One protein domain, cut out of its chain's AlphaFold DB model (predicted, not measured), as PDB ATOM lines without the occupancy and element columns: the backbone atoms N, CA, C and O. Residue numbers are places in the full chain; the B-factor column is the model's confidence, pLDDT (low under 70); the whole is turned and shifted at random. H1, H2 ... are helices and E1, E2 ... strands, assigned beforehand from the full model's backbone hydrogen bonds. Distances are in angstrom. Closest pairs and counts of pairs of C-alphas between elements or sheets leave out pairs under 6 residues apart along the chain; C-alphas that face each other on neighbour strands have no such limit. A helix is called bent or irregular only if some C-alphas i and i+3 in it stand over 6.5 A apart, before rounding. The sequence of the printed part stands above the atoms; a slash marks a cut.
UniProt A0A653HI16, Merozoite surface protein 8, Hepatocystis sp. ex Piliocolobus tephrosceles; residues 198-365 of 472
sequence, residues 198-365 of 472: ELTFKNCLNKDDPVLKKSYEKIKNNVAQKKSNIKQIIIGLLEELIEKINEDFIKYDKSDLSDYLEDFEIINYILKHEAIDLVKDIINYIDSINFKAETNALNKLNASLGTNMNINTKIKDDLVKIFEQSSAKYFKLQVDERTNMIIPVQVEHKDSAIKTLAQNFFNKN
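AT A GLANCE: This is residues 198 to 365 of the 472 residues of the protein "Merozoite surface protein 8" of Hepatocystis sp. ex Piliocolobus tephrosceles (UniProt A0A653HI16). This is a long helical body in whose middle H3 and H6 run side by side, with the strand hairpin E1 and E2 packed along them, mainly through E1, and H4 folding back along H3. At one end H2 crosses the end of H4, where H1 also packs, and at the other end H7 and H8 pair side by side. The printed part has 168 residues, with eight named helices and two named strands in the order H1, H2, H3, H4, H5, H6, H7, E1, E2, H8; the sheet E1 - E2 is antiparallel and the class is mostly helix. The whole is loose, with a radius of gyration of the C-alphas of 19.7 A, and spans 65 by 35 by 26 A.

HOW THE PARTS SIT: H1, residues 202 to 205, touches H4, residues 257 to 273, with closest C-alphas Cys 204 and Tyr 269 at 4.4 A. H2, residues 210 to 225, touches H4 with residues 212 to 216 alone, at a steep tilt of 69 degrees, only just short of about perpendicular; the closest C-alphas are those of Leu 212 and Ile 266, 6.1 A. H3, residues 230 to 252, forms a helical hairpin with H4, at a shallow tilt of 14 degrees, opposite ways, with C-alphas of Ile 234 and Ile 267 closest at 7.1 A. H4 is irregular, its C-alphas 259 and 262 being 7.8 A apart, and has a kink of 37 degrees near residue 264. H5, residues 276 to 283, touches H3 at Lys 231 and Leu 278, whose C-alphas, the closest, are 6.7 A apart. H6, residues 286 to 304, touches H3 at a shallow tilt of 27 degrees, the same way, closest at C-alphas Glu 239 and Ile 289, 6.0 A. H7, residues 313 to 324, is irregular, with C-alphas 314 and 317 7.4 A apart; it is apart from H6. E1, residues 329 to 335, and E2, residues 342 to 348, form an antiparallel hairpin; N 332 and O 345 are 3.0 A apart and N 345 and O 332 2.8 A, within hydrogen-bond range. The closest C-alphas of H6 and E1 are those of Asn 290 and Lys 332, 5.3 A. H8, residues 351 to 363, touches H7, closest at C-alphas Phe 323 and Ala 358, 6.2 A, and H6, closest at C-alphas Asn 302 and Leu 357, 6.2 A. Every O i to N i+4 pair is within hydrogen-bond range in H2, H3, H5, H6 and H8, against 10 of 13 in H4 and 6 of 8 in H7; H1 is too short for one.

IN THESE COORDINATES: H1 begins at C-alpha 202, (277.664, 121.633, 345.284). H3 is 31.7 A long, H6 26.4 A, H4 24.1 A and H2 22.5 A; E1 and E2 are each 18.9 A. H8 ends at C-alpha 363, (265.295, 138.490, 300.535).

THE WHOLE: The C-alphas farthest apart, of Asp 208 and Lys 314, are 65.0 A apart. The printed part has no cut and no long link. Mean pLDDT of the printed part is 92.8, and no printed residue is under 70.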
ATOM      1  N   GLU A 198     277.826 118.438 339.612       89.94
ATOM      2  CA  GLU A 198     277.865 118.188 341.066       89.94
ATOM      3  C   GLU A 198     278.878 119.067 341.811       89.94
ATOM      4  O   GLU A 198     278.616 119.504 342.931       89.94
ATOM      5  N   LEU A 199     280.038 119.322 341.200       90.81
ATOM      6  CA  LEU A 199     281.078 120.166 341.784       90.81
ATOM      7  C   LEU A 199     280.710 121.645 341.656       90.81
ATOM      8  O   LEU A 199     280.867 122.390 342.624       90.81
ATOM      9  N   THR A 200     280.221 122.042 340.479       92.50
ATOM     10  CA  THR A 200     279.803 123.409 340.160       92.50
ATOM     11  C   THR A 200     278.683 123.867 341.090       92.50
ATOM     12  O   THR A 200     278.791 124.916 341.706       92.50
ATOM     13  N   PHE A 201     277.656 123.038 341.274       94.38
ATOM     14  CA  PHE A 201     276.450 123.363 342.039       94.38
ATOM     15  C   PHE A 201     276.413 122.682 343.416       94.38
ATOM     16  O   PHE A 201     275.343 122.458 343.985       94.38
ATOM     17  N   LYS A 202     277.575 122.343 343.992       93.06
ATOM     18  CA  LYS A 202     277.664 121.633 345.284       93.06
ATOM     19  C   LYS A 202     276.901 122.342 346.411       93.06
ATOM     20  O   LYS A 202     276.315 121.688 347.274       93.06
ATOM     21  N   ASN A 203     276.873 123.676 346.384       92.75
ATOM     22  CA  ASN A 203     276.210 124.498 347.396       92.75
ATOM     23  C   ASN A 203     274.682 124.345 347.333       92.75
ATOM     24  O   ASN A 203     274.021 124.394 348.367       92.75
ATOM     25  N   CYS A 204     274.114 124.048 346.156       93.50
ATOM     26  CA  CYS A 204     272.680 123.811 345.987       93.50
ATOM     27  C   CYS A 204     272.181 122.601 346.798       93.50
ATOM     28  O   CYS A 204     271.021 122.560 347.213       93.50
ATOM     29  N   LEU A 205     273.055 121.620 347.055       90.62
ATOM     30  CA  LEU A 205     272.740 120.429 347.848       90.62
ATOM     31  C   LEU A 205     272.743 120.707 349.361       90.62
ATOM     32  O   LEU A 205     272.116 119.969 350.124       90.62
ATOM     33  N   ASN A 206     273.415 121.771 349.807       92.56
ATOM     34  CA  ASN A 206     273.479 122.152 351.213       92.56
ATOM     35  C   ASN A 206     272.280 123.032 351.597       92.56
ATOM     36  O   ASN A 206     272.272 124.233 351.345       92.56
ATOM     37  N   LYS A 207     271.286 122.455 352.281       89.31
ATOM     38  CA  LYS A 207     270.082 123.171 352.749       89.31
ATOM     39  C   LYS A 207     270.373 124.347 353.699       89.31
ATOM     40  O   LYS A 207     269.533 125.232 353.866       89.31
ATOM     41  N   ASP A 208     271.535 124.348 354.345       92.06
ATOM     42  CA  ASP A 208     271.954 125.397 355.273       92.06
ATOM     43  C   ASP A 208     273.023 126.323 354.685       92.06
ATOM     44  O   ASP A 208     273.664 127.067 355.429       92.06
ATOM     45  N   ASP A 209     273.191 126.328 353.356       95.75
ATOM     46  CA  ASP A 209     274.040 127.311 352.690       95.75
ATOM     47  C   ASP A 209     273.572 128.742 353.027       95.75
ATOM     48  O   ASP A 209     272.434 129.113 352.725       95.75
ATOM     49  N   PRO A 210     274.408 129.570 353.678       93.50
ATOM     50  CA  PRO A 210     273.961 130.842 354.234       93.50
ATOM     51  C   PRO A 210     273.606 131.870 353.155       93.50
ATOM     52  O   PRO A 210     272.762 132.737 353.396       93.50
ATOM     53  N   VAL A 211     274.238 131.790 351.981       94.56
ATOM     54  CA  VAL A 211     274.041 132.746 350.887       94.56
ATOM     55  C   VAL A 211     272.777 132.380 350.119       94.56
ATOM     56  O   VAL A 211     271.850 133.192 350.038       94.56
ATOM     57  N   LEU A 212     272.687 131.141 349.635       95.19
ATOM     58  CA  LEU A 212     271.566 130.676 348.823       95.19
ATOM     59  C   LEU A 212     270.264 130.624 349.626       95.19
ATOM     60  O   LEU A 212     269.227 131.080 349.142       95.19
ATOM     61  N   LYS A 213     270.311 130.190 350.894       94.69
ATOM     62  CA  LYS A 213     269.145 130.214 351.792       94.69
ATOM     63  C   LYS A 213     268.615 131.629 351.987       94.69
ATOM     64  O   LYS A 213     267.410 131.850 351.901       94.69
ATOM     65  N   LYS A 214     269.498 132.608 352.207       94.88
ATOM     66  CA  LYS A 214     269.099 134.013 352.369       94.88
ATOM     67  C   LYS A 214     268.460 134.567 351.092       94.88
ATOM     68  O   LYS A 214     267.441 135.255 351.176       94.88
ATOM     69  N   SER A 215     269.027 134.258 349.926       93.25
ATOM     70  CA  SER A 215     268.468 134.646 348.626       93.25
ATOM     71  C   SER A 215     267.097 134.010 348.382       93.25
ATOM     72  O   SER A 215     266.152 134.702 348.002       93.25
ATOM     73  N   TYR A 216     266.945 132.724 348.692       92.69
ATOM     74  CA  TYR A 216     265.679 132.007 348.580       92.69
ATOM     75  C   TYR A 216     264.584 132.572 349.493       92.69
ATOM     76  O   TYR A 216     263.474 132.836 349.031       92.69
ATOM     77  N   GLU A 217     264.887 132.840 350.765       92.06
ATOM     78  CA  GLU A 217     263.920 133.444 351.692       92.06
ATOM     79  C   GLU A 217     263.504 134.852 351.240       92.06
ATOM     80  O   GLU A 217     262.337 135.231 351.347       92.06
ATOM     81  N   LYS A 218     264.426 135.630 350.656       91.75
ATOM     82  CA  LYS A 218     264.093 136.923 350.038       91.75
ATOM     83  C   LYS A 218     263.097 136.751 348.887       91.75
ATOM     84  O   LYS A 218     262.137 137.518 348.802       91.75
ATOM     85  N   ILE A 219     263.287 135.744 348.034       89.38
ATOM     86  CA  ILE A 219     262.356 135.428 346.941       89.38
ATOM     87  C   ILE A 219     260.991 135.032 347.513       89.38
ATOM     88  O   ILE A 219     259.990 135.638 347.132       89.38
ATOM     89  N   LYS A 220     260.933 134.110 348.482       89.56
ATOM     90  CA  LYS A 220     259.685 133.696 349.150       89.56
ATOM     91  C   LYS A 220     258.921 134.858 349.774       89.56
ATOM     92  O   LYS A 220     257.713 134.983 349.571       89.56
ATOM     93  N   ASN A 221     259.618 135.738 350.487       89.31
ATOM     94  CA  ASN A 221     259.008 136.917 351.093       89.31
ATOM     95  C   ASN A 221     258.417 137.853 350.032       89.31
ATOM     96  O   ASN A 221     257.289 138.321 350.187       89.31
ATOM     97  N   ASN A 222     259.126 138.066 348.922       86.56
ATOM     98  CA  ASN A 222     258.613 138.854 347.801       86.56
ATOM     99  C   ASN A 222     257.377 138.206 347.156       86.56
ATOM    100  O   ASN A 222     256.424 138.913 346.826       86.56
ATOM    101  N   VAL A 223     257.367 136.875 347.008       88.44
ATOM    102  CA  VAL A 223     256.220 136.111 346.484       88.44
ATOM    103  C   VAL A 223     254.992 136.321 347.372       88.44
ATOM    104  O   VAL A 223     253.919 136.662 346.871       88.44
ATOM    105  N   ALA A 224     255.161 136.180 348.690       84.94
ATOM    106  CA  ALA A 224     254.092 136.354 349.668       84.94
ATOM    107  C   ALA A 224     253.543 137.790 349.676       84.94
ATOM    108  O   ALA A 224     252.328 137.987 349.649       84.94
ATOM    109  N   GLN A 225     254.425 138.797 349.645       87.00
ATOM    110  CA  GLN A 225     254.035 140.211 349.620       87.00
ATOM    111  C   GLN A 225     253.251 140.582 348.358       87.00
ATOM    112  O   GLN A 225     252.248 141.288 348.437       87.00
ATOM    113  N   LYS A 226     253.680 140.088 347.191       86.31
ATOM    114  CA  LYS A 226     253.041 140.382 345.900       86.31
ATOM    115  C   LYS A 226     251.859 139.461 345.573       86.31
ATOM    116  O   LYS A 226     251.292 139.590 344.490       86.31
ATOM    117  N   LYS A 227     251.495 138.525 346.465       81.12
ATOM    118  CA  LYS A 227     250.514 137.448 346.207       81.12
ATOM    119  C   LYS A 227     250.775 136.731 344.872       81.12
ATOM    120  O   LYS A 227     249.848 136.404 344.135       81.12
ATOM    121  N   SER A 228     252.048 136.554 344.535       80.88
ATOM    122  CA  SER A 228     252.474 135.938 343.278       80.88
ATOM    123  C   SER A 228     252.582 134.422 343.423       80.88
ATOM    124  O   SER A 228     252.599 133.889 344.531       80.88
ATOM    125  N   ASN A 229     252.666 133.713 342.300       88.00
ATOM    126  CA  ASN A 229     252.882 132.272 342.292       88.00
ATOM    127  C   ASN A 229     254.379 131.971 342.113       88.00
ATOM    128  O   ASN A 229     254.974 132.387 341.119       88.00
ATOM    129  N   ILE A 230     254.978 131.225 343.048       88.31
ATOM    130  CA  ILE A 230     256.393 130.826 342.985       88.31
ATOM    131  C   ILE A 230     256.730 130.089 341.677       88.31
ATOM    132  O   ILE A 230     257.779 130.343 341.094       88.31
ATOM    133  N   LYS A 231     255.800 129.275 341.153       91.88
ATOM    134  CA  LYS A 231     255.931 128.591 339.856       91.88
ATOM    135  C   LYS A 231     256.169 129.584 338.722       91.88
ATOM    136  O   LYS A 231     257.096 129.420 337.941       91.88
ATOM    137  N   GLN A 232     255.334 130.621 338.645       91.88
ATOM    138  CA  GLN A 232     255.419 131.636 337.592       91.88
ATOM    139  C   GLN A 232     256.702 132.456 337.703       91.88
ATOM    140  O   GLN A 232     257.278 132.818 336.686       91.88
ATOM    141  N   ILE A 233     257.164 132.717 338.928       91.75
ATOM    142  CA  ILE A 233     258.422 133.430 339.160       91.75
ATOM    143  C   ILE A 233     259.607 132.606 338.656       91.75
ATOM    144  O   ILE A 233     260.423 133.141 337.919       91.75
ATOM    145  N   ILE A 234     259.690 131.315 338.997       93.50
ATOM    146  CA  ILE A 234     260.801 130.462 338.546       93.50
ATOM    147  C   ILE A 234     260.786 130.301 337.022       93.50
ATOM    148  O   ILE A 234     261.834 130.410 336.394       93.50
ATOM    149  N   ILE A 235     259.608 130.103 336.419       95.56
ATOM    150  CA  ILE A 235     259.463 130.064 334.956       95.56
ATOM    151  C   ILE A 235     259.958 131.372 334.327       95.56
ATOM    152  O   ILE A 235     260.743 131.326 333.388       95.56
ATOM    153  N   GLY A 236     259.550 132.527 334.864       95.00
ATOM    154  CA  GLY A 236     259.990 133.831 334.366       95.00
ATOM    155  C   GLY A 236     261.505 134.025 334.458       95.00
ATOM    156  O   GLY A 236     262.108 134.483 333.495       95.00
ATOM    157  N   LEU A 237     262.123 133.613 335.571       95.19
ATOM    158  CA  LEU A 237     263.581 133.656 335.737       95.19
ATOM    159  C   LEU A 237     264.297 132.777 334.706       95.19
ATOM    160  O   LEU A 237     265.274 133.212 334.109       95.19
ATOM    161  N   LEU A 238     263.802 131.559 334.471       97.94
ATOM    162  CA  LEU A 238     264.367 130.648 333.473       97.94
ATOM    163  C   LEU A 238     264.236 131.197 332.045       97.94
ATOM    164  O   LEU A 238     265.194 131.113 331.281       97.94
ATOM    165  N   GLU A 239     263.078 131.766 331.691       97.75
ATOM    166  CA  GLU A 239     262.859 132.398 330.384       97.75
ATOM    167  C   GLU A 239     263.779 133.604 330.166       97.75
ATOM    168  O   GLU A 239     264.405 133.712 329.114       97.75
ATOM    169  N   GLU A 240     263.878 134.503 331.147       97.38
ATOM    170  CA  GLU A 240     264.738 135.688 331.060       97.38
ATOM    171  C   GLU A 240     266.214 135.294 330.954       97.38
ATOM    172  O   GLU A 240     266.944 135.822 330.114       97.38
ATOM    173  N   LEU A 241     266.641 134.319 331.760       97.62
ATOM    174  CA  LEU A 241     268.022 133.856 331.787       97.62
ATOM    175  C   LEU A 241     268.438 133.220 330.458       97.62
ATOM    176  O   LEU A 241     269.468 133.594 329.900       97.62
ATOM    177  N   ILE A 242     267.636 132.297 329.913       97.88
ATOM    178  CA  ILE A 242     267.975 131.640 328.641       97.88
ATOM    179  C   ILE A 242     267.919 132.617 327.460       97.88
ATOM    180  O   ILE A 242     268.722 132.520 326.530       97.88
ATOM    181  N   GLU A 243     267.008 133.591 327.499       97.12
ATOM    182  CA  GLU A 243     266.910 134.642 326.487       97.12
ATOM    183  C   GLU A 243     268.144 135.550 326.502       97.12
ATOM    184  O   GLU A 243     268.684 135.871 325.437       97.12
ATOM    185  N   LYS A 244     268.608 135.922 327.702       96.69
ATOM    186  CA  LYS A 244     269.811 136.727 327.919       96.69
ATOM    187  C   LYS A 244     271.063 136.000 327.436       96.69
ATOM    188  O   LYS A 244     271.816 136.578 326.660       96.69
ATOM    189  N   ILE A 245     271.244 134.729 327.807       96.50
ATOM    190  CA  ILE A 245     272.374 133.899 327.345       96.50
ATOM    191  C   ILE A 245     272.417 133.857 325.814       96.50
ATOM    192  O   ILE A 245     273.464 134.080 325.209       96.50
ATOM    193  N   ASN A 246     271.271 133.624 325.168       96.56
ATOM    194  CA  ASN A 246     271.190 133.604 323.709       96.56
ATOM    195  C   ASN A 246     271.457 134.975 323.070       96.56
ATOM    196  O   ASN A 246     272.060 135.039 322.000       96.56
ATOM    197  N   GLU A 247     271.020 136.079 323.684       94.62
ATOM    198  CA  GLU A 247     271.372 137.422 323.203       94.62
ATOM    199  C   GLU A 247     272.876 137.672 323.281       94.62
ATOM    200  O   GLU A 247     273.484 138.091 322.296       94.62
ATOM    201  N   ASP A 248     273.457 137.385 324.439       94.25
ATOM    202  CA  ASP A 248     274.868 137.585 324.726       94.25
ATOM    203  C   ASP A 248     275.758 136.772 323.777       94.25
ATOM    204  O   ASP A 248     276.705 137.318 323.200       94.25
ATOM    205  N   PHE A 249     275.378 135.522 323.512       94.06
ATOM    206  CA  PHE A 249     276.037 134.656 322.539       94.06
ATOM    207  C   PHE A 249     275.940 135.195 321.103       94.06
ATOM    208  O   PHE A 249     276.952 135.375 320.425       94.06
ATOM    209  N   ILE A 250     274.727 135.492 320.624       92.38
ATOM    210  CA  ILE A 250     274.496 135.839 319.212       92.38
ATOM    211  C   ILE A 250     275.001 137.247 318.878       92.38
ATOM    212  O   ILE A 250     275.535 137.475 317.790       92.38
ATOM    213  N   LYS A 251     274.798 138.215 319.776       88.81
ATOM    214  CA  LYS A 251     275.000 139.639 319.482       88.81
ATOM    215  C   LYS A 251     276.347 140.157 319.960       88.81
ATOM    216  O   LYS A 251     276.986 140.909 319.225       88.81
ATOM    217  N   TYR A 252     276.766 139.771 321.161       87.94
ATOM    218  CA  TYR A 252     277.945 140.338 321.818       87.94
ATOM    219  C   TYR A 252     279.159 139.398 321.805       87.94
ATOM    220  O   TYR A 252     280.173 139.741 322.406       87.94
ATOM    221  N   ASP A 253     279.072 138.252 321.111       84.50
ATOM    222  CA  ASP A 253     280.145 137.246 321.008       84.50
ATOM    223  C   ASP A 253     280.648 136.771 322.386       84.50
ATOM    224  O   ASP A 253     281.824 136.462 322.587       84.50
ATOM    225  N   LYS A 254     279.743 136.730 323.374       88.62
ATOM    226  CA  LYS A 254     280.040 136.191 324.699       88.62
ATOM    227  C   LYS A 254     279.859 134.683 324.688       88.62
ATOM    228  O   LYS A 254     278.763 134.181 324.454       88.62
ATOM    229  N   SER A 255     280.936 133.963 324.976       85.12
ATOM    230  CA  SER A 255     280.954 132.501 324.934       85.12
ATOM    231  C   SER A 255     281.338 131.850 326.265       85.12
ATOM    232  O   SER A 255     281.793 130.709 326.259       85.12
ATOM    233  N   ASP A 256     281.221 132.567 327.383       91.44
ATOM    234  CA  ASP A 256     281.529 132.062 328.724       91.44
ATOM    235  C   ASP A 256     280.251 131.994 329.562       91.44
ATOM    236  O   ASP A 256     279.549 132.994 329.725       91.44
ATOM    237  N   LEU A 257     279.928 130.804 330.071       92.62
ATOM    238  CA  LEU A 257     278.736 130.608 330.888       92.62
ATOM    239  C   LEU A 257     278.923 130.999 332.359       92.62
ATOM    240  O   LEU A 257     277.920 131.114 333.060       92.62
ATOM    241  N   SER A 258     280.147 131.276 332.831       91.69
ATOM    242  CA  SER A 258     280.387 131.672 334.228       91.69
ATOM    243  C   SER A 258     279.590 132.908 334.655       91.69
ATOM    244  O   SER A 258     279.209 133.015 335.819       91.69
ATOM    245  N   ASP A 259     279.290 133.800 333.706       92.00
ATOM    246  CA  ASP A 259     278.499 135.023 333.903       92.00
ATOM    247  C   ASP A 259     277.071 134.754 334.419       92.00
ATOM    248  O   ASP A 259     276.418 135.664 334.929       92.00
ATOM    249  N   TYR A 260     276.581 133.518 334.290       95.38
ATOM    250  CA  TYR A 260     275.213 133.116 334.639       95.38
ATOM    251  C   TYR A 260     275.165 132.087 335.772       95.38
ATOM    252  O   TYR A 260     274.094 131.561 336.085       95.38
ATOM    253  N   LEU A 261     276.313 131.761 336.374       94.50
ATOM    254  CA  LEU A 261     276.416 130.700 337.373       94.50
ATOM    255  C   LEU A 261     275.535 130.983 338.591       94.50
ATOM    256  O   LEU A 261     274.760 130.116 338.989       94.50
ATOM    257  N   GLU A 262     275.605 132.196 339.140       94.19
ATOM    258  CA  GLU A 262     274.836 132.586 340.330       94.19
ATOM    259  C   GLU A 262     273.318 132.474 340.100       94.19
ATOM    260  O   GLU A 262     272.576 132.015 340.975       94.19
ATOM    261  N   ASP A 263     272.853 132.833 338.899       95.75
ATOM    262  CA  ASP A 263     271.441 132.737 338.524       95.75
ATOM    263  C   ASP A 263     270.982 131.266 338.504       95.75
ATOM    264  O   ASP A 263     269.958 130.915 339.104       95.75
ATOM    265  N   PHE A 264     271.772 130.375 337.890       96.38
ATOM    266  CA  PHE A 264     271.489 128.937 337.902       96.38
ATOM    267  C   PHE A 264     271.635 128.312 339.295       96.38
ATOM    268  O   PHE A 264     270.854 127.418 339.629       96.38
ATOM    269  N   GLU A 265     272.575 128.762 340.129       95.75
ATOM    270  CA  GLU A 265     272.734 128.280 341.507       95.75
ATOM    271  C   GLU A 265     271.484 128.561 342.343       95.75
ATOM    272  O   GLU A 265     270.977 127.665 343.025       95.75
ATOM    273  N   ILE A 266     270.949 129.784 342.268       95.62
ATOM    274  CA  ILE A 266     269.741 130.168 343.004       95.62
ATOM    275  C   ILE A 266     268.539 129.358 342.513       95.62
ATOM    276  O   ILE A 266     267.796 128.818 343.335       95.62
ATOM    277  N   ILE A 267     268.353 129.224 341.196       96.00
ATOM    278  CA  ILE A 267     267.239 128.449 340.628       96.00
ATOM    279  C   ILE A 267     267.330 126.979 341.051       96.00
ATOM    280  O   ILE A 267     266.356 126.422 341.563       96.00
ATOM    281  N   ASN A 268     268.500 126.354 340.908       96.38
ATOM    282  CA  ASN A 268     268.693 124.955 341.283       96.38
ATOM    283  C   ASN A 268     268.565 124.729 342.790       96.38
ATOM    284  O   ASN A 268     267.982 123.728 343.204       96.38
ATOM    285  N   TYR A 269     269.031 125.666 343.619       96.38
ATOM    286  CA  TYR A 269     268.803 125.617 345.061       96.38
ATOM    287  C   TYR A 269     267.303 125.618 345.382       96.38
ATOM    288  O   TYR A 269     266.839 124.773 346.146       96.38
ATOM    289  N   ILE A 270     266.513 126.503 344.762       93.50
ATOM    290  CA  ILE A 270     265.057 126.537 344.966       93.50
ATOM    291  C   ILE A 270     264.434 125.186 344.604       93.50
ATOM    292  O   ILE A 270     263.714 124.605 345.411       93.50
ATOM    293  N   LEU A 271     264.754 124.650 343.425       93.75
ATOM    294  CA  LEU A 271     264.201 123.377 342.954       93.75
ATOM    295  C   LEU A 271     264.584 122.194 343.850       93.75
ATOM    296  O   LEU A 271     263.801 121.258 343.996       93.75
ATOM    297  N   LYS A 272     265.756 122.233 344.491       93.94
ATOM    298  CA  LYS A 272     266.192 121.189 345.426       93.94
ATOM    299  C   LYS A 272     265.463 121.189 346.759       93.94
ATOM    300  O   LYS A 272     265.381 120.132 347.386       93.94
ATOM    301  N   HIS A 273     264.935 122.334 347.179       92.31
ATOM    302  CA  HIS A 273     264.348 122.508 348.510       92.31
ATOM    303  C   HIS A 273     262.847 122.840 348.484       92.31
ATOM    304  O   HIS A 273     262.274 123.151 349.530       92.31
ATOM    305  N   GLU A 274     262.207 122.739 347.317       91.00
ATOM    306  CA  GLU A 274     260.765 122.919 347.112       91.00
ATOM    307  C   GLU A 274     259.978 121.598 347.063       91.00
ATOM    308  O   GLU A 274     260.528 120.495 347.036       91.00
ATOM    309  N   ALA A 275     258.646 121.710 347.061       91.44
ATOM    310  CA  ALA A 275     257.760 120.559 346.920       91.44
ATOM    311  C   ALA A 275     257.940 119.853 345.562       91.44
ATOM    312  O   ALA A 275     257.967 120.490 344.510       91.44
ATOM    313  N   ILE A 276     257.967 118.517 345.581       91.19
ATOM    314  CA  ILE A 276     258.185 117.671 344.393       91.19
ATOM    315  C   ILE A 276     257.190 117.988 343.263       91.19
ATOM    316  O   ILE A 276     257.571 117.986 342.093       91.19
ATOM    317  N   ASP A 277     255.931 118.281 343.596       93.00
ATOM    318  CA  ASP A 277     254.900 118.592 342.599       93.00
ATOM    319  C   ASP A 277     255.189 119.906 341.860       93.00
ATOM    320  O   ASP A 277     255.038 119.969 340.643       93.00
ATOM    321  N   LEU A 278     255.700 120.922 342.565       92.00
ATOM    322  CA  LEU A 278     256.133 122.181 341.952       92.00
ATOM    323  C   LEU A 278     257.310 121.956 340.995       92.00
ATOM    324  O   LEU A 278     257.337 122.520 339.904       92.00
ATOM    325  N   VAL A 279     258.272 121.119 341.389       93.38
ATOM    326  CA  VAL A 279     259.450 120.807 340.568       93.38
ATOM    327  C   VAL A 279     259.040 120.098 339.278       93.38
ATOM    328  O   VAL A 279     259.468 120.502 338.199       93.38
ATOM    329  N   LYS A 280     258.160 119.092 339.361       94.75
ATOM    330  CA  LYS A 280     257.619 118.396 338.179       94.75
ATOM    331  C   LYS A 280     256.903 119.356 337.236       94.75
ATOM    332  O   LYS A 280     257.105 119.299 336.027       94.75
ATOM    333  N   ASP A 281     256.100 120.252 337.794       94.44
ATOM    334  CA  ASP A 281     255.383 121.278 337.045       94.44
ATOM    335  C   ASP A 281     256.316 122.220 336.271       94.44
ATOM    336  O   ASP A 281     255.973 122.641 335.167       94.44
ATOM    337  N   ILE A 282     257.471 122.564 336.847       95.75
ATOM    338  CA  ILE A 282     258.489 123.398 336.197       95.75
ATOM    339  C   ILE A 282     259.216 122.601 335.114       95.75
ATOM    340  O   ILE A 282     259.356 123.098 334.000       95.75
ATOM    341  N   ILE A 283     259.612 121.357 335.403       95.31
ATOM    342  CA  ILE A 283     260.273 120.473 334.430       95.31
ATOM    343  C   ILE A 283     259.393 120.267 333.193       95.31
ATOM    344  O   ILE A 283     259.869 120.421 332.074       95.31
ATOM    345  N   ASN A 284     258.093 120.024 333.378       95.94
ATOM    346  CA  ASN A 284     257.141 119.873 332.274       95.94
ATOM    347  C   ASN A 284     256.975 121.149 331.429       95.94
ATOM    348  O   ASN A 284     256.458 121.084 330.317       95.94
ATOM    349  N   TYR A 285     257.375 122.314 331.949       97.12
ATOM    350  CA  TYR A 285     257.310 123.586 331.230       97.12
ATOM    351  C   TYR A 285     258.593 123.899 330.442       97.12
ATOM    352  O   TYR A 285     258.577 124.780 329.582       97.12
ATOM    353  N   ILE A 286     259.693 123.173 330.685       97.75
ATOM    354  CA  ILE A 286     260.993 123.415 330.037       97.75
ATOM    355  C   ILE A 286     260.892 123.341 328.511       97.75
ATOM    356  O   ILE A 286     261.460 124.192 327.832       97.75
ATOM    357  N   ASP A 287     260.121 122.404 327.958       97.69
ATOM    358  CA  ASP A 287     259.946 122.295 326.503       97.69
ATOM    359  C   ASP A 287     259.304 123.550 325.896       97.69
ATOM    360  O   ASP A 287     259.701 123.998 324.821       97.69
ATOM    361  N   SER A 288     258.362 124.173 326.614       98.00
ATOM    362  CA  SER A 288     257.745 125.437 326.195       98.00
ATOM    363  C   SER A 288     258.748 126.593 326.231       98.00
ATOM    364  O   SER A 288     258.769 127.415 325.312       98.00
ATOM    365  N   ILE A 289     259.595 126.651 327.266       98.25
ATOM    366  CA  ILE A 289     260.675 127.646 327.364       98.25
ATOM    367  C   ILE A 289     261.662 127.457 326.208       98.25
ATOM    368  O   ILE A 289     262.010 128.416 325.524       98.25
ATOM    369  N   ASN A 290     262.065 126.216 325.944       98.44
ATOM    370  CA  ASN A 290     263.025 125.874 324.900       98.44
ATOM    371  C   ASN A 290     262.508 126.200 323.498       98.44
ATOM    372  O   ASN A 290     263.259 126.733 322.685       98.44
ATOM    373  N   PHE A 291     261.228 125.943 323.225       97.44
ATOM    374  CA  PHE A 291     260.599 126.313 321.956       97.44
ATOM    375  C   PHE A 291     260.638 127.832 321.716       97.44
ATOM    376  O   PHE A 291     260.958 128.302 320.618       97.44
ATOM    377  N   LYS A 292     260.348 128.615 322.761       97.56
ATOM    378  CA  LYS A 292     260.420 130.081 322.717       97.56
ATOM    379  C   LYS A 292     261.862 130.563 322.537       97.56
ATOM    380  O   LYS A 292     262.104 131.415 321.685       97.56
ATOM    381  N   ALA A 293     262.809 129.981 323.274       97.81
ATOM    382  CA  ALA A 293     264.230 130.302 323.180       97.81
ATOM    383  C   ALA A 293     264.790 130.038 321.771       97.81
ATOM    384  O   ALA A 293     265.464 130.899 321.217       97.81
ATOM    385  N   GLU A 294     264.451 128.900 321.155       97.19
ATOM    386  CA  GLU A 294     264.861 128.578 319.780       97.19
ATOM    387  C   GLU A 294     264.306 129.592 318.771       97.19
ATOM    388  O   GLU A 294     265.039 130.114 317.928       97.19
ATOM    389  N   THR A 295     263.014 129.918 318.881       95.62
ATOM    390  CA  THR A 295     262.356 130.894 317.997       95.62
ATOM    391  C   THR A 295     263.004 132.276 318.118       95.62
ATOM    392  O   THR A 295     263.298 132.929 317.113       95.62
ATOM    393  N   ASN A 296     263.268 132.725 319.345       96.56
ATOM    394  CA  ASN A 296     263.895 134.016 319.607       96.56
ATOM    395  C   ASN A 296     265.352 134.063 319.138       96.56
ATOM    396  O   ASN A 296     265.762 135.058 318.536       96.56
ATOM    397  N   ALA A 297     266.116 132.990 319.355       96.69
ATOM    398  CA  ALA A 297     267.477 132.860 318.848       96.69
ATOM    399  C   ALA A 297     267.508 133.002 317.318       96.69
ATOM    400  O   ALA A 297     268.256 133.826 316.792       96.69
ATOM    401  N   LEU A 298     266.615 132.312 316.601       95.00
ATOM    402  CA  LEU A 298     266.526 132.419 315.144       95.00
ATOM    403  C   LEU A 298     266.158 133.839 314.679       95.00
ATOM    404  O   LEU A 298     266.719 134.346 313.703       95.00
ATOM    405  N   ASN A 299     265.252 134.521 315.383       94.06
ATOM    406  CA  ASN A 299     264.914 135.918 315.090       94.06
ATOM    407  C   ASN A 299     266.115 136.855 315.295       94.06
ATOM    408  O   ASN A 299     266.366 137.726 314.461       94.06
ATOM    409  N   LYS A 300     266.892 136.652 316.365       94.25
ATOM    410  CA  LYS A 300     268.121 137.410 316.641       94.25
ATOM    411  C   LYS A 300     269.191 137.172 315.578       94.25
ATOM    412  O   LYS A 300     269.795 138.137 315.116       94.25
ATOM    413  N   LEU A 301     269.373 135.928 315.127       94.56
ATOM    414  CA  LEU A 301     270.258 135.607 314.004       94.56
ATOM    415  C   LEU A 301     269.858 136.406 312.755       94.56
ATOM    416  O   LEU A 301     270.681 137.141 312.209       94.56
ATOM    417  N   ASN A 302     268.575 136.361 312.378       91.94
ATOM    418  CA  ASN A 302     268.021 137.113 311.243       91.94
ATOM    419  C   ASN A 302     268.165 138.641 311.367       91.94
ATOM    420  O   ASN A 302     268.159 139.329 310.346       91.94
ATOM    421  N   ALA A 303     268.204 139.178 312.589       90.81
ATOM    422  CA  ALA A 303     268.372 140.608 312.856       90.81
ATOM    423  C   ALA A 303     269.846 141.039 312.892       90.81
ATOM    424  O   ALA A 303     270.153 142.201 312.658       90.81
ATOM    425  N   SER A 304     270.756 140.113 313.200       89.69
ATOM    426  CA  SER A 304     272.198 140.374 313.258       89.69
ATOM    427  C   SER A 304     272.893 140.338 311.892       89.69
ATOM    428  O   SER A 304     274.048 140.750 311.777       89.69
ATOM    429  N   LEU A 305     272.196 139.843 310.868       88.06
ATOM    430  CA  LEU A 305     272.628 139.889 309.478       88.06
ATOM    431  C   LEU A 305     272.290 141.252 308.872       88.06
ATOM    432  O   LEU A 305     271.217 141.801 309.119       88.06
ATOM    433  N   GLY A 306     273.211 141.796 308.079       81.31
ATOM    434  CA  GLY A 306     272.992 143.081 307.429       81.31
ATOM    435  C   GLY A 306     271.893 143.032 306.364       81.31
ATOM    436  O   GLY A 306     271.539 141.968 305.844       81.31
ATOM    437  N   THR A 307     271.345 144.204 306.065       85.69
ATOM    438  CA  THR A 307     270.228 144.412 305.135       85.69
ATOM    439  C   THR A 307     270.605 145.436 304.076       85.69
ATOM    440  O   THR A 307     271.496 146.249 304.310       85.69
ATOM    441  N   ASN A 308     269.881 145.453 302.954       80.88
ATOM    442  CA  ASN A 308     270.067 146.400 301.847       80.88
ATOM    443  C   ASN A 308     271.470 146.397 301.208       80.88
ATOM    444  O   ASN A 308     271.823 147.328 300.488       80.88
ATOM    445  N   MET A 309     272.251 145.341 301.422       85.19
ATOM    446  CA  MET A 309     273.506 145.101 300.717       85.19
ATOM    447  C   MET A 309     273.226 144.762 299.256       85.19
ATOM    448  O   MET A 309     272.255 144.064 298.959       85.19
ATOM    449  N   ASN A 310     274.104 145.195 298.352       86.12
ATOM    450  CA  ASN A 310     274.068 144.778 296.952       86.12
ATOM    451  C   ASN A 310     274.900 143.500 296.803       86.12
ATOM    452  O   ASN A 310     276.120 143.551 296.708       86.12
ATOM    453  N   ILE A 311     274.264 142.333 296.818       89.88
ATOM    454  CA  ILE A 311     274.975 141.057 296.733       89.88
ATOM    455  C   ILE A 311     275.145 140.684 295.266       89.88
ATOM    456  O   ILE A 311     274.174 140.398 294.563       89.88
ATOM    457  N   ASN A 312     276.392 140.626 294.808       87.81
ATOM    458  CA  ASN A 312     276.672 140.201 293.450       87.81
ATOM    459  C   ASN A 312     276.407 138.697 293.264       87.81
ATOM    460  O   ASN A 312     276.821 137.864 294.076       87.81
ATOM    461  N   THR A 313     275.776 138.329 292.146       87.44
ATOM    462  CA  THR A 313     275.456 136.932 291.810       87.44
ATOM    463  C   THR A 313     276.693 136.033 291.755       87.44
ATOM    464  O   THR A 313     276.582 134.835 292.006       87.44
ATOM    465  N   LYS A 314     277.887 136.585 291.497       87.25
ATOM    466  CA  LYS A 314     279.147 135.830 291.470       87.25
ATOM    467  C   LYS A 314     279.542 135.210 292.808       87.25
ATOM    468  O   LYS A 314     280.124 134.136 292.770       87.25
ATOM    469  N   ILE A 315     279.205 135.846 293.935       90.62
ATOM    470  CA  ILE A 315     279.519 135.344 295.286       90.62
ATOM    471  C   ILE A 315     278.322 134.660 295.963       90.62
ATOM    472  O   ILE A 315     278.480 134.066 297.028       90.62
ATOM    473  N   LYS A 316     277.124 134.714 295.360       90.88
ATOM    474  CA  LYS A 316     275.869 134.189 295.933       90.88
ATOM    475  C   LYS A 316     275.993 132.737 296.390       90.88
ATOM    476  O   LYS A 316     275.661 132.431 297.531       90.88
ATOM    477  N   ASP A 317     276.482 131.862 295.518       89.50
ATOM    478  CA  ASP A 317     276.556 130.424 295.799       89.50
ATOM    479  C   ASP A 317     277.551 130.109 296.920       89.50
ATOM    480  O   ASP A 317     277.322 129.206 297.723       89.50
ATOM    481  N   ASP A 318     278.639 130.874 297.015       91.75
ATOM    482  CA  ASP A 318     279.587 130.733 298.116       91.75
ATOM    483  C   ASP A 318     278.986 131.227 299.433       91.75
ATOM    484  O   ASP A 318     279.147 130.563 300.453       91.75
ATOM    485  N   LEU A 319     278.216 132.321 299.421       93.50
ATOM    486  CA  LEU A 319     277.470 132.765 300.602       93.50
ATOM    487  C   LEU A 319     276.457 131.708 301.057       93.50
ATOM    488  O   LEU A 319     276.397 131.410 302.248       93.50
ATOM    489  N   VAL A 320     275.711 131.092 300.130       91.81
ATOM    490  CA  VAL A 320     274.800 129.973 300.441       91.81
ATOM    491  C   VAL A 320     275.565 128.832 301.114       91.81
ATOM    492  O   VAL A 320     275.166 128.395 302.191       91.81
ATOM    493  N   LYS A 321     276.698 128.403 300.545       91.31
ATOM    494  CA  LYS A 321     277.534 127.342 301.132       91.31
ATOM    495  C   LYS A 321     278.058 127.711 302.518       91.31
ATOM    496  O   LYS A 321     278.076 126.863 303.405       91.31
ATOM    497  N   ILE A 322     278.461 128.964 302.734       93.00
ATOM    498  CA  ILE A 322     278.909 129.447 304.048       93.00
ATOM    499  C   ILE A 322     277.771 129.329 305.071       93.00
ATOM    500  O   ILE A 322     278.003 128.838 306.178       93.00
ATOM    501  N   PHE A 323     276.540 129.708 304.708       92.81
ATOM    502  CA  PHE A 323     275.377 129.501 305.575       92.81
ATOM    503  C   PHE A 323     275.119 128.017 305.842       92.81
ATOM    504  O   PHE A 323     274.959 127.646 306.997       92.81
ATOM    505  N   GLU A 324     275.129 127.160 304.821       89.56
ATOM    506  CA  GLU A 324     274.891 125.716 304.983       89.56
ATOM    507  C   GLU A 324     275.942 125.024 305.861       89.56
ATOM    508  O   GLU A 324     275.631 124.075 306.571       89.56
ATOM    509  N   GLN A 325     277.179 125.521 305.856       89.31
ATOM    510  CA  GLN A 325     278.249 125.053 306.738       89.31
ATOM    511  C   GLN A 325     278.213 125.686 308.138       89.31
ATOM    512  O   GLN A 325     279.100 125.421 308.951       89.31
ATOM    513  N   SER A 326     277.272 126.588 308.413       89.81
ATOM    514  CA  SER A 326     277.149 127.220 309.723       89.81
ATOM    515  C   SER A 326     276.385 126.300 310.663       89.81
ATOM    516  O   SER A 326     275.221 125.991 310.421       89.81
ATOM    517  N   SER A 327     276.987 125.938 311.793       90.44
ATOM    518  CA  SER A 327     276.363 125.049 312.778       90.44
ATOM    519  C   SER A 327     275.361 125.783 313.688       90.44
ATOM    520  O   SER A 327     275.207 125.385 314.837       90.44
ATOM    521  N   ALA A 328     274.791 126.915 313.239       94.06
ATOM    522  CA  ALA A 328     274.290 128.020 314.069       94.06
ATOM    523  C   ALA A 328     273.700 127.561 315.411       94.06
ATOM    524  O   ALA A 328     272.617 126.971 315.478       94.06
ATOM    525  N   LYS A 329     274.462 127.812 316.474       95.81
ATOM    526  CA  LYS A 329     274.211 127.308 317.816       95.81
ATOM    527  C   LYS A 329     273.342 128.269 318.612       95.81
ATOM    528  O   LYS A 329     273.365 129.481 318.406       95.81
ATOM    529  N   TYR A 330     272.613 127.711 319.564       96.69
ATOM    530  CA  TYR A 330     271.859 128.438 320.574       96.69
ATOM    531  C   TYR A 330     271.799 127.613 321.863       96.69
ATOM    532  O   TYR A 330     272.180 126.442 321.898       96.69
ATOM    533  N   PHE A 331     271.332 128.230 322.939       97.25
ATOM    534  CA  PHE A 331     271.162 127.608 324.238       97.25
ATOM    535  C   PHE A 331     269.708 127.248 324.495       97.25
ATOM    536  O   PHE A 331     268.798 128.058 324.299       97.25
ATOM    537  N   LYS A 332     269.519 126.043 325.021       97.56
ATOM    538  CA  LYS A 332     268.264 125.581 325.607       97.56
ATOM    539  C   LYS A 332     268.514 125.085 327.028       97.56
ATOM    540  O   LYS A 332     269.650 124.833 327.412       97.56
ATOM    541  N   LEU A 333     267.459 124.917 327.805       98.00
ATOM    542  CA  LEU A 333     267.518 124.323 329.132       98.00
ATOM    543  C   LEU A 333     267.425 122.797 329.040       98.00
ATOM    544  O   LEU A 333     266.628 122.254 328.272       98.00
ATOM    545  N   GLN A 334     268.205 122.109 329.864       96.25
ATOM    546  CA  GLN A 334     268.143 120.664 330.048       96.25
ATOM    547  C   GLN A 334     268.143 120.329 331.539       96.25
ATOM    548  O   GLN A 334     268.787 121.009 332.335       96.25
ATOM    549  N   VAL A 335     267.424 119.268 331.907       96.12
ATOM    550  CA  VAL A 335     267.521 118.660 333.237       96.12
ATOM    551  C   VAL A 335     268.598 117.587 333.191       96.12
ATOM    552  O   VAL A 335     268.504 116.651 332.398       96.12
ATOM    553  N   ASP A 336     269.618 117.715 334.029       93.88
ATOM    554  CA  ASP A 336     270.619 116.673 334.208       93.88
ATOM    555  C   ASP A 336     270.017 115.468 334.943       93.88
ATOM    556  O   ASP A 336     269.440 115.605 336.020       93.88
ATOM    557  N   GLU A 337     270.170 114.272 334.381       90.62
ATOM    558  CA  GLU A 337     269.516 113.058 334.887       90.62
ATOM    559  C   GLU A 337     270.069 112.592 336.242       90.62
ATOM    560  O   GLU A 337     269.361 111.949 337.020       90.62
ATOM    561  N   ARG A 338     271.335 112.905 336.544       89.62
ATOM    562  CA  ARG A 338     272.005 112.452 337.774       89.62
ATOM    563  C   ARG A 338     271.653 113.347 338.948       89.62
ATOM    564  O   ARG A 338     271.273 112.885 340.023       89.62
ATOM    565  N   THR A 339     271.775 114.647 338.728       90.94
ATOM    566  CA  THR A 339     271.598 115.665 339.753       90.94
ATOM    567  C   THR A 339     270.194 116.235 339.771       90.94
ATOM    568  O   THR A 339     269.861 116.883 340.753       90.94
ATOM    569  N   ASN A 340     269.342 116.000 338.770       91.12
ATOM    570  CA  ASN A 340     268.042 116.667 338.603       91.12
ATOM    571  C   ASN A 340     268.146 118.203 338.676       91.12
ATOM    572  O   ASN A 340     267.265 118.859 339.235       91.12
ATOM    573  N   MET A 341     269.257 118.767 338.197       93.81
ATOM    574  CA  MET A 341     269.477 120.211 338.102       93.81
ATOM    575  C   MET A 341     269.201 120.691 336.682       93.81
ATOM    576  O   MET A 341     269.431 119.964 335.720       93.81
ATOM    577  N   ILE A 342     268.710 121.919 336.554       96.25
ATOM    578  CA  ILE A 342     268.516 122.589 335.273       96.25
ATOM    579  C   ILE A 342     269.808 123.311 334.898       96.25
ATOM    580  O   ILE A 342     270.318 124.116 335.679       96.25
ATOM    581  N   ILE A 343     270.303 123.053 333.694       95.44
ATOM    582  CA  ILE A 343     271.492 123.690 333.125       95.44
ATOM    583  C   ILE A 343     271.211 124.185 331.700       95.44
ATOM    584  O   ILE A 343     270.345 123.628 331.016       95.44
ATOM    585  N   PRO A 344     271.920 125.222 331.226       96.50
ATOM    586  CA  PRO A 344     271.914 125.575 329.820       96.50
ATOM    587  C   PRO A 344     272.787 124.576 329.053       96.50
ATOM    588  O   PRO A 344     273.881 124.225 329.488       96.50
ATOM    589  N   VAL A 345     272.319 124.143 327.891       95.12
ATOM    590  CA  VAL A 345     273.087 123.309 326.966       95.12
ATOM    591  C   VAL A 345     273.073 123.938 325.589       95.12
ATOM    592  O   VAL A 345     272.047 124.453 325.131       95.12
ATOM    593  N   GLN A 346     274.230 123.904 324.940       95.69
ATOM    594  CA  GLN A 346     274.383 124.420 323.594       95.69
ATOM    595  C   GLN A 346     273.937 123.361 322.585       95.69
ATOM    596  O   GLN A 346     274.319 122.194 322.676       95.69
ATOM    597  N   VAL A 347     273.114 123.766 321.626       95.88
ATOM    598  CA  VAL A 347     272.588 122.913 320.560       95.88
ATOM    599  C   VAL A 347     272.602 123.652 319.233       95.88
ATOM    600  O   VAL A 347     272.635 124.879 319.195       95.88
ATOM    601  N   GLU A 348     272.572 122.900 318.142       96.50
ATOM    602  CA  GLU A 348     272.538 123.439 316.786       96.50
ATOM    603  C   GLU A 348     271.090 123.576 316.311       96.50
ATOM    604  O   GLU A 348     270.241 122.719 316.587       96.50
ATOM    605  N   HIS A 349     270.796 124.656 315.590       95.88
ATOM    606  CA  HIS A 349     269.549 124.750 314.843       95.88
ATOM    607  C   HIS A 349     269.507 123.683 313.742       95.88
ATOM    608  O   HIS A 349     270.522 123.328 313.150       95.88
ATOM    609  N   LYS A 350     268.303 123.202 313.417       94.62
ATOM    610  CA  LYS A 350     268.106 122.268 312.299       94.62
ATOM    611  C   LYS A 350     268.486 122.919 310.967       94.62
ATOM    612  O   LYS A 350     268.147 124.080 310.741       94.62
ATOM    613  N   ASP A 351     269.003 122.129 310.028       92.75
ATOM    614  CA  ASP A 351     269.355 122.569 308.667       92.75
ATOM    615  C   ASP A 351     268.238 123.354 307.967       92.75
ATOM    616  O   ASP A 351     268.491 124.319 307.249       92.75
ATOM    617  N   SER A 352     266.974 122.975 308.186       94.06
ATOM    618  CA  SER A 352     265.823 123.689 307.623       94.06
ATOM    619  C   SER A 352     265.731 125.135 308.115       94.06
ATOM    620  O   SER A 352     265.385 126.018 307.338       94.06
ATOM    621  N   ALA A 353     266.049 125.391 309.386       94.19
ATOM    622  CA  ALA A 353     266.065 126.740 309.940       94.19
ATOM    623  C   ALA A 353     267.229 127.562 309.368       94.19
ATOM    624  O   ALA A 353     267.044 128.740 309.065       94.19
ATOM    625  N   ILE A 354     268.389 126.936 309.143       93.81
ATOM    626  CA  ILE A 354     269.553 127.580 308.513       93.81
ATOM    627  C   ILE A 354     269.268 127.951 307.054       93.81
ATOM    628  O   ILE A 354     269.579 129.060 306.622       93.81
ATOM    629  N   LYS A 355     268.599 127.071 306.301       93.12
ATOM    630  CA  LYS A 355     268.152 127.373 304.933       93.12
ATOM    631  C   LYS A 355     267.193 128.562 304.902       93.12
ATOM    632  O   LYS A 355     267.367 129.461 304.083       93.12
ATOM    633  N   THR A 356     266.230 128.606 305.821       93.38
ATOM    634  CA  THR A 356     265.317 129.751 305.962       93.38
ATOM    635  C   THR A 356     266.064 131.030 306.348       93.38
ATOM    636  O   THR A 356     265.762 132.094 305.817       93.38
ATOM    637  N   LEU A 357     267.064 130.945 307.233       93.94
ATOM    638  CA  LEU A 357     267.925 132.075 307.592       93.94
ATOM    639  C   LEU A 357     268.665 132.628 306.362       93.94
ATOM    640  O   LEU A 357     268.647 133.837 306.138       93.94
ATOM    641  N   ALA A 358     269.251 131.758 305.535       93.94
ATOM    642  CA  ALA A 358     269.918 132.157 304.297       93.94
ATOM    643  C   ALA A 358     268.940 132.807 303.304       93.94
ATOM    644  O   ALA A 358     269.226 133.869 302.758       93.94
ATOM    645  N   GLN A 359     267.752 132.227 303.110       92.81
ATOM    646  CA  GLN A 359     266.711 132.810 302.253       92.81
ATOM    647  C   GLN A 359     266.278 134.194 302.743       92.81
ATOM    648  O   GLN A 359     266.232 135.139 301.961       92.81
ATOM    649  N   ASN A 360     266.021 134.344 304.045       92.88
ATOM    650  CA  ASN A 360     265.678 135.632 304.641       92.88
ATOM    651  C   ASN A 360     266.789 136.667 304.456       92.88
ATOM    652  O   ASN A 360     266.489 137.839 304.238       92.88
ATOM    653  N   PHE A 361     268.054 136.253 304.543       93.94
ATOM    654  CA  PHE A 361     269.185 137.124 304.253       93.94
ATOM    655  C   PHE A 361     269.144 137.622 302.808       93.94
ATOM    656  O   PHE A 361     269.168 138.831 302.602       93.94
ATOM    657  N   PHE A 362     269.007 136.741 301.816       92.81
ATOM    658  CA  PHE A 362     268.935 137.178 300.418       92.81
ATOM    659  C   PHE A 362     267.691 138.029 300.130       92.81
ATOM    660  O   PHE A 362     267.816 139.035 299.448       92.81
ATOM    661  N   ASN A 363     266.534 137.720 300.723       90.38
ATOM    662  CA  ASN A 363     265.295 138.490 300.535       90.38
ATOM    663  C   ASN A 363     265.354 139.913 301.121       90.38
ATOM    664  O   ASN A 363     264.608 140.791 300.697       90.38
ATOM    665  N   LYS A 364     266.194 140.144 302.138       90.44
ATOM    666  CA  LYS A 364     266.404 141.469 302.758       90.44
ATOM    667  C   LYS A 364     267.522 142.273 302.094       90.44
ATOM    668  O   LYS A 364     267.825 143.384 302.538       90.44
ATOM    669  N   ASN A 365     268.182 141.700 301.098       90.06
ATOM    670  CA  ASN A 365     269.300 142.300 300.396       90.06
ATOM    671  C   ASN A 365     268.985 142.361 298.898       90.06
ATOM    672  O   ASN A 365     268.080 141.698 298.403       90.06
TER     673      ASN A 365